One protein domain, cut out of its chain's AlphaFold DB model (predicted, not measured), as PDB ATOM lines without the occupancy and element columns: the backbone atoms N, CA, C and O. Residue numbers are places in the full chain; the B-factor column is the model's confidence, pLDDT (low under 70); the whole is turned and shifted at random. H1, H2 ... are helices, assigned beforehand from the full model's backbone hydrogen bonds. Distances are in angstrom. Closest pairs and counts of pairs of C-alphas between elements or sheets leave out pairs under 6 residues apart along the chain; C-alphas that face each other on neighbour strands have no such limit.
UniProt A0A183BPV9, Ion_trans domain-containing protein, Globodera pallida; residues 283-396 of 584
ATOM      1  N   PHE A 283     186.228 171.947  44.155       78.88
ATOM      2  CA  PHE A 283     184.940 172.041  44.830       78.88
ATOM      3  C   PHE A 283     183.779 172.084  43.829       78.88
ATOM      4  O   PHE A 283     182.844 171.291  43.928       78.88
ATOM      5  N   PHE A 284     183.873 172.960  42.827       81.69
ATOM      6  CA  PHE A 284     182.846 173.133  41.810       81.69
ATOM      7  C   PHE A 284     182.612 171.846  41.020       81.69
ATOM      8  O   PHE A 284     181.470 171.540  40.707       81.69
ATOM      9  N   LEU A 285     183.653 171.048  40.761       84.94
ATOM     10  CA  LEU A 285     183.512 169.752  40.093       84.94
ATOM     11  C   LEU A 285     182.620 168.787  40.889       84.94
ATOM     12  O   LEU A 285     181.683 168.226  40.326       84.94
ATOM     13  N   ILE A 286     182.869 168.617  42.193       84.69
ATOM     14  CA  ILE A 286     182.053 167.736  43.053       84.69
ATOM     15  C   ILE A 286     180.628 168.284  43.173       84.69
ATOM     16  O   ILE A 286     179.655 167.543  43.042       84.69
ATOM     17  N   TYR A 287     180.501 169.594  43.366       86.00
ATOM     18  CA  TYR A 287     179.216 170.279  43.425       86.00
ATOM     19  C   TYR A 287     178.399 170.108  42.132       86.00
ATOM     20  O   TYR A 287     177.204 169.828  42.199       86.00
ATOM     21  N   PHE A 288     179.028 170.188  40.956       87.88
ATOM     22  CA  PHE A 288     178.352 170.050  39.665       87.88
ATOM     23  C   PHE A 288     177.801 168.634  39.435       87.88
ATOM     24  O   PHE A 288     176.742 168.489  38.823       87.88
ATOM     25  N   ILE A 289     178.452 167.594  39.978       89.56
ATOM     26  CA  ILE A 289     177.935 166.212  39.954       89.56
ATOM     27  C   ILE A 289     176.600 166.130  40.705       89.56
ATOM     28  O   ILE A 289     175.619 165.612  40.167       89.56
ATOM     29  N   PHE A 290     176.541 166.677  41.924       87.94
ATOM     30  CA  PHE A 290     175.298 166.725  42.694       87.94
ATOM     31  C   PHE A 290     174.248 167.597  42.007       87.94
ATOM     32  O   PHE A 290     173.099 167.180  41.874       87.94
ATOM     33  N   LEU A 291     174.637 168.774  41.515       90.69
ATOM     34  CA  LEU A 291     173.718 169.705  40.871       90.69
ATOM     35  C   LEU A 291     173.056 169.088  39.632       90.69
ATOM     36  O   LEU A 291     171.838 169.184  39.492       90.69
ATOM     37  N   ILE A 292     173.810 168.387  38.776       92.00
ATOM     38  CA  ILE A 292     173.231 167.650  37.642       92.00
ATOM     39  C   ILE A 292     172.257 166.574  38.140       92.00
ATOM     40  O   ILE A 292     171.129 166.517  37.650       92.00
ATOM     41  N   GLY A 293     172.645 165.756  39.123       92.38
ATOM     42  CA  GLY A 293     171.798 164.672  39.637       92.38
ATOM     43  C   GLY A 293     170.463 165.165  40.206       92.38
ATOM     44  O   GLY A 293     169.401 164.664  39.836       92.38
ATOM     45  N   PHE A 294     170.492 166.198  41.049       91.69
ATOM     46  CA  PHE A 294     169.271 166.777  41.613       91.69
ATOM     47  C   PHE A 294     168.463 167.572  40.578       91.69
ATOM     48  O   PHE A 294     167.232 167.546  40.637       91.69
ATOM     49  N   SER A 295     169.107 168.210  39.589       92.62
ATOM     50  CA  SER A 295     168.393 168.943  38.528       92.62
ATOM     51  C   SER A 295     167.466 168.034  37.727       92.62
ATOM     52  O   SER A 295     166.345 168.427  37.410       92.62
ATOM     53  N   GLN A 296     167.885 166.789  37.473       92.75
ATOM     54  CA  GLN A 296     167.065 165.789  36.793       92.75
ATOM     55  C   GLN A 296     165.835 165.413  37.626       92.75
ATOM     56  O   GLN A 296     164.727 165.354  37.094       92.75
ATOM     57  N   GLY A 297     166.015 165.206  38.935       91.50
ATOM     58  CA  GLY A 297     164.918 164.898  39.854       91.50
ATOM     59  C   GLY A 297     163.871 166.012  39.903       91.50
ATOM     60  O   GLY A 297     162.681 165.754  39.713       91.50
ATOM     61  N   PHE A 298     164.308 167.262  40.074       90.50
ATOM     62  CA  PHE A 298     163.388 168.399  40.086       90.50
ATOM     63  C   PHE A 298     162.734 168.643  38.728       90.50
ATOM     64  O   PHE A 298     161.523 168.847  38.686       90.50
ATOM     65  N   PHE A 299     163.461 168.528  37.615       91.62
ATOM     66  CA  PHE A 299     162.880 168.687  36.277       91.62
ATOM     67  C   PHE A 299     161.687 167.743  36.042       91.62
ATOM     68  O   PHE A 299     160.651 168.155  35.518       91.62
ATOM     69  N   VAL A 300     161.785 166.487  36.489       90.75
ATOM     70  CA  VAL A 300     160.675 165.523  36.395       90.75
ATOM     71  C   VAL A 300     159.502 165.916  37.298       90.75
ATOM     72  O   VAL A 300     158.349 165.826  36.864       90.75
ATOM     73  N   ILE A 301     159.774 166.372  38.524       89.62
ATOM     74  CA  ILE A 301     158.744 166.800  39.483       89.62
ATOM     75  C   ILE A 301     157.966 168.008  38.948       89.62
ATOM     76  O   ILE A 301     156.738 167.955  38.892       89.62
ATOM     77  N   PHE A 302     158.650 169.054  38.477       88.25
ATOM     78  CA  PHE A 302     157.993 170.264  37.967       88.25
ATOM     79  C   PHE A 302     157.168 169.995  36.710       88.25
ATOM     80  O   PHE A 302     156.038 170.466  36.617       88.25
ATOM     81  N   ARG A 303     157.645 169.153  35.784       87.31
ATOM     82  CA  ARG A 303     156.833 168.738  34.623       87.31
ATOM     83  C   ARG A 303     155.594 167.938  35.008       87.31
ATOM     84  O   ARG A 303     154.598 167.922  34.289       87.31
ATOM     85  N   ALA A 304     155.643 167.203  36.106       87.25
ATOM     86  CA  ALA A 304     154.491 166.457  36.584       87.25
ATOM     87  C   ALA A 304     153.507 167.349  37.365       87.25
ATOM     88  O   ALA A 304     152.301 167.187  37.181       87.25
ATOM     89  N   CYS A 305     153.987 168.340  38.120       85.94
ATOM     90  CA  CYS A 305     153.143 169.401  38.678       85.94
ATOM     91  C   CYS A 305     152.476 170.237  37.575       85.94
ATOM     92  O   CYS A 305     151.282 170.515  37.656       85.94
ATOM     93  N   GLU A 306     153.195 170.552  36.494       85.75
ATOM     94  CA  GLU A 306     152.637 171.226  35.320       85.75
ATOM     95  C   GLU A 306     151.518 170.403  34.667       85.75
ATOM     96  O   GLU A 306     150.447 170.937  34.390       85.75
ATOM     97  N   ARG A 307     151.716 169.090  34.490       85.56
ATOM     98  CA  ARG A 307     150.669 168.189  33.976       85.56
ATOM     99  C   ARG A 307     149.424 168.174  34.863       85.56
ATOM    100  O   ARG A 307     148.318 168.220  34.333       85.56
ATOM    101  N   ALA A 308     149.591 168.124  36.186       84.25
ATOM    102  CA  ALA A 308     148.472 168.169  37.126       84.25
ATOM    103  C   ALA A 308     147.711 169.502  37.032       84.25
ATOM    104  O   ALA A 308     146.484 169.507  36.948       84.25
ATOM    105  N   ARG A 309     148.443 170.616  36.933       82.25
ATOM    106  CA  ARG A 309     147.871 171.956  36.769       82.25
ATOM    107  C   ARG A 309     147.091 172.105  35.462       82.25
ATOM    108  O   ARG A 309     145.985 172.640  35.461       82.25
ATOM    109  N   LEU A 310     147.642 171.616  34.348       83.25
ATOM    110  CA  LEU A 310     146.962 171.620  33.048       83.25
ATOM    111  C   LEU A 310     145.688 170.764  33.076       83.25
ATOM    112  O   LEU A 310     144.672 171.164  32.507       83.25
ATOM    113  N   ALA A 311     145.713 169.626  33.778       83.25
ATOM    114  CA  ALA A 311     144.534 168.784  33.962       83.25
ATOM    115  C   ALA A 311     143.425 169.507  34.750       83.25
ATOM    116  O   ALA A 311     142.276 169.490  34.315       83.25
ATOM    117  N   ALA A 312     143.748 170.222  35.831       79.44
ATOM    118  CA  ALA A 312     142.750 171.004  36.569       79.44
ATOM    119  C   ALA A 312     142.236 172.221  35.785       79.44
ATOM    120  O   ALA A 312     141.044 172.523  35.824       79.44
ATOM    121  N   LYS A 313     143.096 172.887  34.995       79.56
ATOM    122  CA  LYS A 313     142.672 173.979  34.100       79.56
ATOM    123  C   LYS A 313     141.650 173.494  33.069       79.56
ATOM    124  O   LYS A 313     140.687 174.200  32.786       79.56
ATOM    125  N   SER A 314     141.818 172.273  32.551       74.06
ATOM    126  CA  SER A 314     140.854 171.655  31.629       74.06
ATOM    127  C   SER A 314     139.487 171.360  32.264       74.06
ATOM    128  O   SER A 314     138.491 171.301  31.551       74.06
ATOM    129  N   GLN A 315     139.424 171.238  33.595       77.19
ATOM    130  CA  GLN A 315     138.187 171.038  34.361       77.19
ATOM    131  C   GLN A 315     137.512 172.353  34.795       77.19
ATOM    132  O   GLN A 315     136.485 172.314  35.464       77.19
ATOM    133  N   GLY A 316     138.037 173.512  34.372       68.19
ATOM    134  CA  GLY A 316     137.428 174.827  34.605       68.19
ATOM    135  C   GLY A 316     137.792 175.492  35.936       68.19
ATOM    136  O   GLY A 316     137.213 176.523  36.259       68.19
ATOM    137  N   ASP A 317     138.757 174.946  36.685       63.00
ATOM    138  CA  ASP A 317     138.969 175.299  38.098       63.00
ATOM    139  C   ASP A 317     140.167 176.242  38.366       63.00
ATOM    140  O   ASP A 317     140.618 176.382  39.499       63.00
ATOM    141  N   ALA A 318     140.735 176.911  37.347       61.06
ATOM    142  CA  ALA A 318     141.831 177.867  37.576       61.06
ATOM    143  C   ALA A 318     141.992 178.950  36.488       61.06
ATOM    144  O   ALA A 318     142.366 178.660  35.351       61.06
ATOM    145  N   ASN A 319     141.856 180.220  36.894       56.12
ATOM    146  CA  ASN A 319     142.301 181.418  36.158       56.12
ATOM    147  C   ASN A 319     143.790 181.733  36.406       56.12
ATOM    148  O   ASN A 319     144.189 182.896  36.416       56.12
ATOM    149  N   ASP A 320     144.618 180.716  36.652       61.62
ATOM    150  CA  ASP A 320     146.024 180.932  36.976       61.62
ATOM    151  C   ASP A 320     146.907 180.782  35.727       61.62
ATOM    152  O   ASP A 320     147.058 179.695  35.154       61.62
ATOM    153  N   ASN A 321     147.461 181.907  35.275       63.09
ATOM    154  CA  ASN A 321     148.376 181.996  34.136       63.09
ATOM    155  C   ASN A 321     149.847 181.865  34.560       63.09
ATOM    156  O   ASN A 321     150.729 182.246  33.797       63.09
ATOM    157  N   GLN A 322     150.136 181.322  35.746       65.19
ATOM    158  CA  GLN A 322     151.513 181.082  36.173       65.19
ATOM    159  C   GLN A 322     152.221 180.123  35.203       65.19
ATOM    160  O   GLN A 322     151.731 179.032  34.922       65.19
ATOM    161  N   GLU A 323     153.346 180.523  34.626       70.44
ATOM    162  CA  GLU A 323     154.142 179.651  33.759       70.44
ATOM    163  C   GLU A 323     155.042 178.745  34.601       70.44
ATOM    164  O   GLU A 323     155.445 179.106  35.706       70.44
ATOM    165  N   ASN A 324     155.346 177.547  34.095       73.44
ATOM    166  CA  ASN A 324     156.231 176.637  34.811       73.44
ATOM    167  C   ASN A 324     157.641 177.238  34.878       73.44
ATOM    168  O   ASN A 324     158.278 177.478  33.854       73.44
ATOM    169  N   ILE A 325     158.136 177.415  36.099       77.12
ATOM    170  CA  ILE A 325     159.485 177.886  36.412       77.12
ATOM    171  C   ILE A 325     160.566 177.017  35.732       77.12
ATOM    172  O   ILE A 325     161.607 177.535  35.342       77.12
ATOM    173  N   MET A 326     160.361 175.706  35.558       79.88
ATOM    174  CA  MET A 326     161.365 174.799  34.972       79.88
ATOM    175  C   MET A 326     160.918 174.188  33.643       79.88
ATOM    176  O   MET A 326     160.702 172.978  33.542       79.88
ATOM    177  N   SER A 327     160.818 175.022  32.608       79.12
ATOM    178  CA  SER A 327     160.422 174.584  31.263       79.12
ATOM    179  C   SER A 327     161.522 173.786  30.542       79.12
ATOM    180  O   SER A 327     161.257 172.751  29.926       79.12
ATOM    181  N   ASN A 328     162.779 174.224  30.677       87.56
ATOM    182  CA  ASN A 328     163.936 173.660  29.982       87.56
ATOM    183  C   ASN A 328     164.920 172.968  30.945       87.56
ATOM    184  O   ASN A 328     165.104 173.423  32.074       87.56
ATOM    185  N   PRO A 329     165.644 171.916  30.509       88.38
ATOM    186  CA  PRO A 329     166.614 171.224  31.364       88.38
ATOM    187  C   PRO A 329     167.789 172.123  31.788       88.38
ATOM    188  O   PRO A 329     168.284 172.013  32.906       88.38
ATOM    189  N   VAL A 330     168.214 173.054  30.927       89.06
ATOM    190  CA  VAL A 330     169.256 174.045  31.252       89.06
ATOM    191  C   VAL A 330     168.734 175.090  32.240       89.06
ATOM    192  O   VAL A 330     169.450 175.501  33.147       89.06
ATOM    193  N   GLU A 331     167.471 175.486  32.101       87.12
ATOM    194  CA  GLU A 331     166.823 176.401  33.040       87.12
ATOM    195  C   GLU A 331     166.681 175.763  34.428       87.12
ATOM    196  O   GLU A 331     166.960 176.419  35.429       87.12
ATOM    197  N   ALA A 332     166.356 174.467  34.493       89.56
ATOM    198  CA  ALA A 332     166.342 173.719  35.746       89.56
ATOM    199  C   ALA A 332     167.723 173.721  36.423       89.56
ATOM    200  O   ALA A 332     167.823 174.004  37.615       89.56
ATOM    201  N   LEU A 333     168.796 173.487  35.660       91.31
ATOM    202  CA  LEU A 333     170.177 173.533  36.151       91.31
ATOM    203  C   LEU A 333     170.532 174.903  36.764       91.31
ATOM    204  O   LEU A 333     171.069 174.973  37.870       91.31
ATOM    205  N   ILE A 334     170.209 175.994  36.063       90.44
ATOM    206  CA  ILE A 334     170.507 177.366  36.504       90.44
ATOM    207  C   ILE A 334     169.683 177.737  37.739       90.44
ATOM    208  O   ILE A 334     170.226 178.299  38.688       90.44
ATOM    209  N   ARG A 335     168.390 177.403  37.767       87.44
ATOM    210  CA  ARG A 335     167.538 177.701  38.925       87.44
ATOM    211  C   ARG A 335     167.954 176.911  40.161       87.44
ATOM    212  O   ARG A 335     167.946 177.475  41.249       87.44
ATOM    213  N   LEU A 336     168.408 175.664  40.004       89.75
ATOM    214  CA  LEU A 336     169.029 174.925  41.107       89.75
ATOM    215  C   LEU A 336     170.293 175.620  41.608       89.75
ATOM    216  O   LEU A 336     170.475 175.729  42.812       89.75
ATOM    217  N   PHE A 337     171.158 176.101  40.714       88.94
ATOM    218  CA  PHE A 337     172.356 176.837  41.117       88.94
ATOM    219  C   PHE A 337     172.002 178.084  41.942       88.94
ATOM    220  O   PHE A 337     172.533 178.272  43.036       88.94
ATOM    221  N   ILE A 338     171.058 178.891  41.455       89.31
ATOM    222  CA  ILE A 338     170.561 180.098  42.132       89.31
ATOM    223  C   ILE A 338     169.972 179.760  43.511       89.31
ATOM    224  O   ILE A 338     170.256 180.442  44.496       89.31
ATOM    225  N   MET A 339     169.239 178.650  43.608       86.56
ATOM    226  CA  MET A 339     168.674 178.158  44.864       86.56
ATOM    227  C   MET A 339     169.751 177.921  45.929       86.56
ATOM    228  O   MET A 339     169.575 178.338  47.067       86.56
ATOM    229  N   THR A 340     170.908 177.364  45.552       84.94
ATOM    230  CA  THR A 340     172.018 177.125  46.496       84.94
ATOM    231  C   THR A 340     172.713 178.389  47.008       84.94
ATOM    232  O   THR A 340     173.510 178.304  47.937       84.94
ATOM    233  N   VAL A 341     172.462 179.548  46.389       85.88
ATOM    234  CA  VAL A 341     172.960 180.852  46.859       85.88
ATOM    235  C   VAL A 341     172.004 181.461  47.898       85.88
ATOM    236  O   VAL A 341     172.403 182.349  48.648       85.88
ATOM    237  N   GLY A 342     170.765 180.959  47.989       83.56
ATOM    238  CA  GLY A 342     169.759 181.384  48.967       83.56
ATOM    239  C   GLY A 342     168.443 181.880  48.358       83.56
ATOM    240  O   GLY A 342     167.512 182.203  49.092       83.56
ATOM    241  N   GLU A 343     168.315 181.919  47.031       86.56
ATOM    242  CA  GLU A 343     167.078 182.317  46.347       86.56
ATOM    243  C   GLU A 343     166.139 181.112  46.136       86.56
ATOM    244  O   GLU A 343     165.931 180.637  45.022       86.56
ATOM    245  N   PHE A 344     165.558 180.592  47.221       86.44
ATOM    246  CA  PHE A 344     164.653 179.425  47.184       86.44
ATOM    247  C   PHE A 344     163.160 179.770  47.322       86.44
ATOM    248  O   PHE A 344     162.307 178.891  47.204       86.44
ATOM    249  N   SER A 345     162.817 181.034  47.590       86.06
ATOM    250  CA  SER A 345     161.444 181.438  47.932       86.06
ATOM    251  C   SER A 345     160.440 181.170  46.805       86.06
ATOM    252  O   SER A 345     159.422 180.520  47.034       86.06
ATOM    253  N   THR A 346     160.750 181.600  45.581       84.00
ATOM    254  CA  THR A 346     159.895 181.397  44.398       84.00
ATOM    255  C   THR A 346     159.759 179.918  44.046       84.00
ATOM    256  O   THR A 346     158.676 179.439  43.727       84.00
ATOM    257  N   PHE A 347     160.847 179.163  44.188       86.88
ATOM    258  CA  PHE A 347     160.870 177.724  43.963       86.88
ATOM    259  C   PHE A 347     159.971 176.963  44.947       86.88
ATOM    260  O   PHE A 347     159.196 176.092  44.551       86.88
ATOM    261  N   TYR A 348     160.053 177.298  46.238       87.69
ATOM    262  CA  TYR A 348     159.241 176.656  47.268       87.69
ATOM    263  C   TYR A 348     157.751 176.986  47.113       87.69
ATOM    264  O   TYR A 348     156.911 176.114  47.335       87.69
ATOM    265  N   GLN A 349     157.420 178.219  46.710       85.44
ATOM    266  CA  GLN A 349     156.041 178.633  46.441       85.44
ATOM    267  C   GLN A 349     155.402 177.772  45.347       85.44
ATOM    268  O   GLN A 349     154.351 177.181  45.591       85.44
ATOM    269  N   ASP A 350     156.071 177.601  44.207       83.12
ATOM    270  CA  ASP A 350     155.579 176.763  43.105       83.12
ATOM    271  C   ASP A 350     155.454 175.283  43.484       83.12
ATOM    272  O   ASP A 350     154.550 174.567  43.047       83.12
ATOM    273  N   LEU A 351     156.357 174.799  44.335       86.62
ATOM    274  CA  LEU A 351     156.296 173.429  44.823       86.62
ATOM    275  C   LEU A 351     155.151 173.218  45.823       86.62
ATOM    276  O   LEU A 351     154.570 172.132  45.896       86.62
ATOM    277  N   HIS A 352     154.819 174.249  46.601       85.19
ATOM    278  CA  HIS A 352     153.710 174.230  47.545       85.19
ATOM    279  C   HIS A 352     152.347 174.303  46.844       85.19
ATOM    280  O   HIS A 352     151.411 173.646  47.298       85.19
ATOM    281  N   THR A 353     152.232 175.060  45.750       83.94
ATOM    282  CA  THR A 353     150.991 175.208  44.964       83.94
ATOM    283  C   THR A 353     150.702 174.017  44.044       83.94
ATOM    284  O   THR A 353     149.651 173.968  43.405       83.94
ATOM    285  N   CYS A 354     151.590 173.020  43.991       84.38
ATOM    286  CA  CYS A 354     151.391 171.820  43.187       84.38
ATOM    287  C   CYS A 354     150.131 171.043  43.614       84.38
ATOM    288  O   CYS A 354     150.039 170.513  44.720       84.38
ATOM    289  N   GLN A 355     149.181 170.910  42.683       80.94
ATOM    290  CA  GLN A 355     147.894 170.234  42.894       80.94
ATOM    291  C   GLN A 355     148.009 168.708  43.054       80.94
ATOM    292  O   GLN A 355     147.062 168.066  43.497       80.94
ATOM    293  N   ALA A 356     149.157 168.108  42.713       83.44
ATOM    294  CA  ALA A 356     149.432 166.692  42.945       83.44
ATOM    295  C   ALA A 356     150.085 166.496  44.332       83.44
ATOM    296  O   ALA A 356     151.302 166.673  44.458       83.44
ATOM    297  N   PRO A 357     149.336 166.080  45.373       82.12
ATOM    298  CA  PRO A 357     149.820 166.112  46.756       82.12
ATOM    299  C   PRO A 357     151.003 165.167  46.997       82.12
ATOM    300  O   PRO A 357     151.949 165.518  47.700       82.12
ATOM    301  N   LEU A 358     150.994 163.979  46.377       86.81
ATOM    302  CA  LEU A 358     152.074 162.999  46.522       86.81
ATOM    303  C   LEU A 358     153.397 163.545  45.973       86.81
ATOM    304  O   LEU A 358     154.438 163.441  46.619       86.81
ATOM    305  N   LEU A 359     153.349 164.162  44.795       85.38
ATOM    306  CA  LEU A 359     154.545 164.647  44.127       85.38
ATOM    307  C   LEU A 359     155.062 165.958  44.725       85.38
ATOM    308  O   LEU A 359     156.273 166.120  44.863       85.38
ATOM    309  N   GLY A 360     154.158 166.843  45.155       87.69
ATOM    310  CA  GLY A 360     154.513 168.034  45.925       87.69
ATOM    311  C   GLY A 360     155.214 167.674  47.238       87.69
ATOM    312  O   GLY A 360     156.240 168.263  47.574       87.69
ATOM    313  N   ASN A 361     154.738 166.649  47.952       89.56
ATOM    314  CA  ASN A 361     155.384 166.177  49.181       89.56
ATOM    315  C   ASN A 361     156.759 165.545  48.918       89.56
ATOM    316  O   ASN A 361     157.715 165.863  49.625       89.56
ATOM    317  N   ILE A 362     156.884 164.709  47.879       91.38
ATOM    318  CA  ILE A 362     158.179 164.147  47.452       91.38
ATOM    319  C   ILE A 362     159.160 165.271  47.111       91.38
ATOM    320  O   ILE A 362     160.313 165.232  47.540       91.38
ATOM    321  N   GLY A 363     158.708 166.301  46.396       90.75
ATOM    322  CA  GLY A 363     159.544 167.448  46.072       90.75
ATOM    323  C   GLY A 363     159.970 168.249  47.300       90.75
ATOM    324  O   GLY A 363     161.133 168.630  47.375       90.75
ATOM    325  N   LYS A 364     159.086 168.480  48.281       91.25
ATOM    326  CA  LYS A 364     159.440 169.175  49.538       91.25
ATOM    327  C   LYS A 364     160.522 168.418  50.318       91.25
ATOM    328  O   LYS A 364     161.446 169.036  50.841       91.25
ATOM    329  N   ILE A 365     160.436 167.085  50.358       91.88
ATOM    330  CA  ILE A 365     161.458 166.228  50.980       91.88
ATOM    331  C   ILE A 365     162.771 166.305  50.194       91.88
ATOM    332  O   ILE A 365     163.830 166.498  50.788       91.88
ATOM    333  N   LEU A 366     162.709 166.202  48.863       91.81
ATOM    334  CA  LEU A 366     163.885 166.295  47.998       91.81
ATOM    335  C   LEU A 366     164.575 167.662  48.120       91.81
ATOM    336  O   LEU A 366     165.800 167.719  48.155       91.81
ATOM    337  N   PHE A 367     163.797 168.741  48.232       91.25
ATOM    338  CA  PHE A 367     164.277 170.100  48.486       91.25
ATOM    339  C   PHE A 367     165.033 170.191  49.810       91.25
ATOM    340  O   PHE A 367     166.161 170.673  49.827       91.25
ATOM    341  N   LEU A 368     164.470 169.652  50.894       90.69
ATOM    342  CA  LEU A 368     165.136 169.643  52.197       90.69
ATOM    343  C   LEU A 368     166.441 168.835  52.171       90.69
ATOM    344  O   LEU A 368     167.449 169.281  52.716       90.69
ATOM    345  N   ILE A 369     166.443 167.669  51.519       91.62
ATOM    346  CA  ILE A 369     167.645 166.835  51.370       91.62
ATOM    347  C   ILE A 369     168.716 167.569  50.560       91.62
ATOM    348  O   ILE A 369     169.882 167.562  50.949       91.62
ATOM    349  N   PHE A 370     168.333 168.189  49.444       90.00
ATOM    350  CA  PHE A 370     169.251 168.941  48.598       90.00
ATOM    351  C   PHE A 370     169.863 170.124  49.349       90.00
ATOM    352  O   PHE A 370     171.084 170.262  49.361       90.00
ATOM    353  N   GLU A 371     169.039 170.930  50.017       87.25
ATOM    354  CA  GLU A 371     169.494 172.113  50.750       87.25
ATOM    355  C   GLU A 371     170.427 171.731  51.904       87.25
ATOM    356  O   GLU A 371     171.478 172.342  52.101       87.25
ATOM    357  N   LEU A 372     170.111 170.655  52.628       87.50
ATOM    358  CA  LEU A 372     170.973 170.121  53.679       87.50
ATOM    359  C   LEU A 372     172.297 169.581  53.116       87.50
ATOM    360  O   LEU A 372     173.361 169.888  53.647       87.50
ATOM    361  N   LEU A 373     172.268 168.802  52.034       84.50
ATOM    362  CA  LEU A 373     173.483 168.239  51.435       84.50
ATOM    363  C   LEU A 373     174.390 169.342  50.883       84.50
ATOM    364  O   LEU A 373     175.601 169.318  51.114       84.50
ATOM    365  N   VAL A 374     173.818 170.315  50.173       83.69
ATOM    366  CA  VAL A 374     174.575 171.401  49.555       83.69
ATOM    367  C   VAL A 374     175.123 172.356  50.606       83.69
ATOM    368  O   VAL A 374     176.310 172.650  50.540       83.69
ATOM    369  N   SER A 375     174.341 172.773  51.602       79.56
ATOM    370  CA  SER A 375     174.844 173.637  52.684       79.56
ATOM    371  C   SER A 375     175.968 172.963  53.483       79.56
ATOM    372  O   SER A 375     177.000 173.584  53.752       79.56
ATOM    373  N   LEU A 376     175.850 171.663  53.779       76.94
ATOM    374  CA  LEU A 376     176.913 170.896  54.437       76.94
ATOM    375  C   LEU A 376     178.163 170.748  53.560       76.94
ATOM    376  O   LEU A 376     179.278 170.825  54.076       76.94
ATOM    377  N   MET A 377     178.018 170.550  52.247       74.69
ATOM    378  CA  MET A 377     179.155 170.487  51.318       74.69
ATOM    379  C   MET A 377     179.805 171.862  51.109       74.69
ATOM    380  O   MET A 377     181.033 171.956  51.047       74.69
ATOM    381  N   GLN A 378     178.996 172.920  51.022       73.69
ATOM    382  CA  GLN A 378     179.422 174.295  50.785       73.69
ATOM    383  C   GLN A 378     180.180 174.858  51.976       73.69
ATOM    384  O   GLN A 378     181.272 175.355  51.773       73.69
ATOM    385  N   PHE A 379     179.685 174.770  53.212       67.00
ATOM    386  CA  PHE A 379     180.400 175.380  54.340       67.00
ATOM    387  C   PHE A 379     181.599 174.540  54.798       67.00
ATOM    388  O   PHE A 379     182.681 175.083  55.023       67.00
ATOM    389  N   ASN A 380     181.462 173.212  54.880       64.31
ATOM    390  CA  ASN A 380     182.472 172.385  55.552       64.31
ATOM    391  C   ASN A 380     183.759 172.195  54.738       64.31
ATOM    392  O   ASN A 380     184.843 172.139  55.316       64.31
ATOM    393  N   LEU A 381     183.673 172.115  53.406       66.44
ATOM    394  CA  LEU A 381     184.856 171.911  52.558       66.44
ATOM    395  C   LEU A 381     185.448 173.227  52.033       66.44
ATOM    396  O   LEU A 381     186.670 173.341  51.918       66.44
ATOM    397  N   LEU A 382     184.608 174.230  51.757       69.12
ATOM    398  CA  LEU A 382     185.037 175.541  51.256       69.12
ATOM    399  C   LEU A 382     185.792 176.329  52.331       69.12
ATOM    400  O   LEU A 382     186.849 176.886  52.038       69.12
ATOM    401  N   ILE A 383     185.307 176.317  53.582       66.25
ATOM    402  CA  ILE A 383     185.983 176.990  54.699       66.25
ATOM    403  C   ILE A 383     187.294 176.264  55.028       66.25
ATOM    404  O   ILE A 383     188.324 176.913  55.172       66.25
ATOM    405  N   ALA A 384     187.307 174.928  55.070       69.56
ATOM    406  CA  ALA A 384     188.515 174.171  55.413       69.56
ATOM    407  C   ALA A 384     189.666 174.374  54.407       69.56
ATOM    408  O   ALA A 384     190.818 174.547  54.811       69.56
ATOM    409  N   MET A 385     189.377 174.384  53.099       72.50
ATOM    410  CA  MET A 385     190.414 174.610  52.085       72.50
ATOM    411  C   MET A 385     190.833 176.080  51.993       72.50
ATOM    412  O   MET A 385     192.037 176.340  51.968       72.50
ATOM    413  N   MET A 386     189.888 177.031  52.027       71.88
ATOM    414  CA  MET A 386     190.227 178.460  51.998       71.88
ATOM    415  C   MET A 386     191.005 178.907  53.236       71.88
ATOM    416  O   MET A 386     191.938 179.696  53.105       71.88
ATOM    417  N   THR A 387     190.686 178.390  54.424       74.81
ATOM    418  CA  THR A 387     191.438 178.707  55.648       74.81
ATOM    419  C   THR A 387     192.860 178.156  55.572       74.81
ATOM    420  O   THR A 387     193.810 178.881  55.853       74.81
ATOM    421  N   ARG A 388     193.050 176.920  55.087       78.31
ATOM    422  CA  ARG A 388     194.391 176.333  54.921       78.31
ATOM    423  C   ARG A 388     195.243 177.102  53.909       78.31
ATOM    424  O   ARG A 388     196.436 177.312  54.140       78.31
ATOM    425  N   THR A 389     194.669 177.503  52.774       75.56
ATOM    426  CA  THR A 389     195.405 178.313  51.793       75.56
ATOM    427  C   THR A 389     195.634 179.734  52.291       75.56
ATOM    428  O   THR A 389     196.713 180.279  52.043       75.56
ATOM    429  N   TYR A 390     194.706 180.294  53.079       76.69
ATOM    430  CA  TYR A 390     194.896 181.576  53.751       76.69
ATOM    431  C   TYR A 390     196.082 181.541  54.716       76.69
ATOM    432  O   TYR A 390     196.987 182.364  54.600       76.69
ATOM    433  N   GLU A 391     196.120 180.562  55.619       77.31
ATOM    434  CA  GLU A 391     197.188 180.402  56.609       77.31
ATOM    435  C   GLU A 391     198.555 180.190  55.949       77.31
ATOM    436  O   GLU A 391     199.531 180.830  56.341       77.31
ATOM    437  N   MET A 392     198.631 179.366  54.896       72.94
ATOM    438  CA  MET A 392     199.886 179.114  54.177       72.94
ATOM    439  C   MET A 392     200.442 180.381  53.501       72.94
ATOM    440  O   MET A 392     201.649 180.639  53.549       72.94
ATOM    441  N   ILE A 393     199.573 181.194  52.896       70.00
ATOM    442  CA  ILE A 393     199.977 182.425  52.202       70.00
ATOM    443  C   ILE A 393     200.247 183.562  53.200       70.00
ATOM    444  O   ILE A 393     201.206 184.314  53.039       70.00
ATOM    445  N   TYR A 394     199.456 183.676  54.268       65.62
ATOM    446  CA  TYR A 394     199.647 184.698  55.299       65.62
ATOM    447  C   TYR A 394     200.923 184.468  56.121       65.62
ATOM    448  O   TYR A 394     201.638 185.427  56.432       65.62
ATOM    449  N   ALA A 395     201.252 183.205  56.423       66.06
ATOM    450  CA  ALA A 395     202.504 182.836  57.084       66.06
ATOM    451  C   ALA A 395     203.733 183.212  56.236       66.06
ATOM    452  O   ALA A 395     204.786 183.562  56.768       66.06
ATOM    453  N   THR A 396     203.594 183.215  54.908       65.56
ATOM    454  CA  THR A 396     204.643 183.612  53.968       65.56
ATOM    455  C   THR A 396     204.512 185.088  53.578       65.56
ATOM    456  O   THR A 396     204.307 185.443  52.418       65.56
TER     457      THR A 396
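Overview. This is residues 283 to 396 of the 584 residues of the protein "Ion_trans domain-containing protein" of Globodera pallida (UniProt A0A183BPV9). Two long helices, H1 and H4, run side by side in opposite ways; short H2 crosses H1 and short H3 folds back on H4. Residues 386 to 396, nearly all in H4, stick out. The printed part has 114 residues, 90 of them in the four helices H1 H2 H3 H4, with no named strand; its class is all helix, and it is a loose rod, radius of gyration of the C-alphas 18.1 A, spanning 70 by 23 by 21 A.

Arrangement. Start at H4, residues 357 to 395: it touches H1, residues 283 to 314, at a shallow tilt of 21 degrees, closest C-alphas Leu 359 and Ile 301, 6.6 A. H4's residues 360 to 364 alone touch H3, residues 345 to 352, a hairpin; closest C-alphas Gly 360 and Leu 351, 5.8 A. H1's residues 291 to 299 alone touch H2, residues 329 to 339; closest C-alphas Ser 295 and Leu 333, 5.5 A. O i to N i+4 pairs are within hydrogen-bond range throughout H2 and H3, 27 of 28 in H1, 32 of 35 in H4.

Along the chain. Find C-alpha 357 at (149.820, 166.112, 46.756); H4 runs 56.2 A to C-alpha 395 at (202.504, 182.836, 57.084). H1, 46.0 A, has a kink of 27 degrees near residue 293.

Size, cuts and confidence. The printed part has no cut; residues 315 to 328 make the long link. Look for pLDDT under 70 at residues 316 to 322, 379 to 384 and 394 to 396.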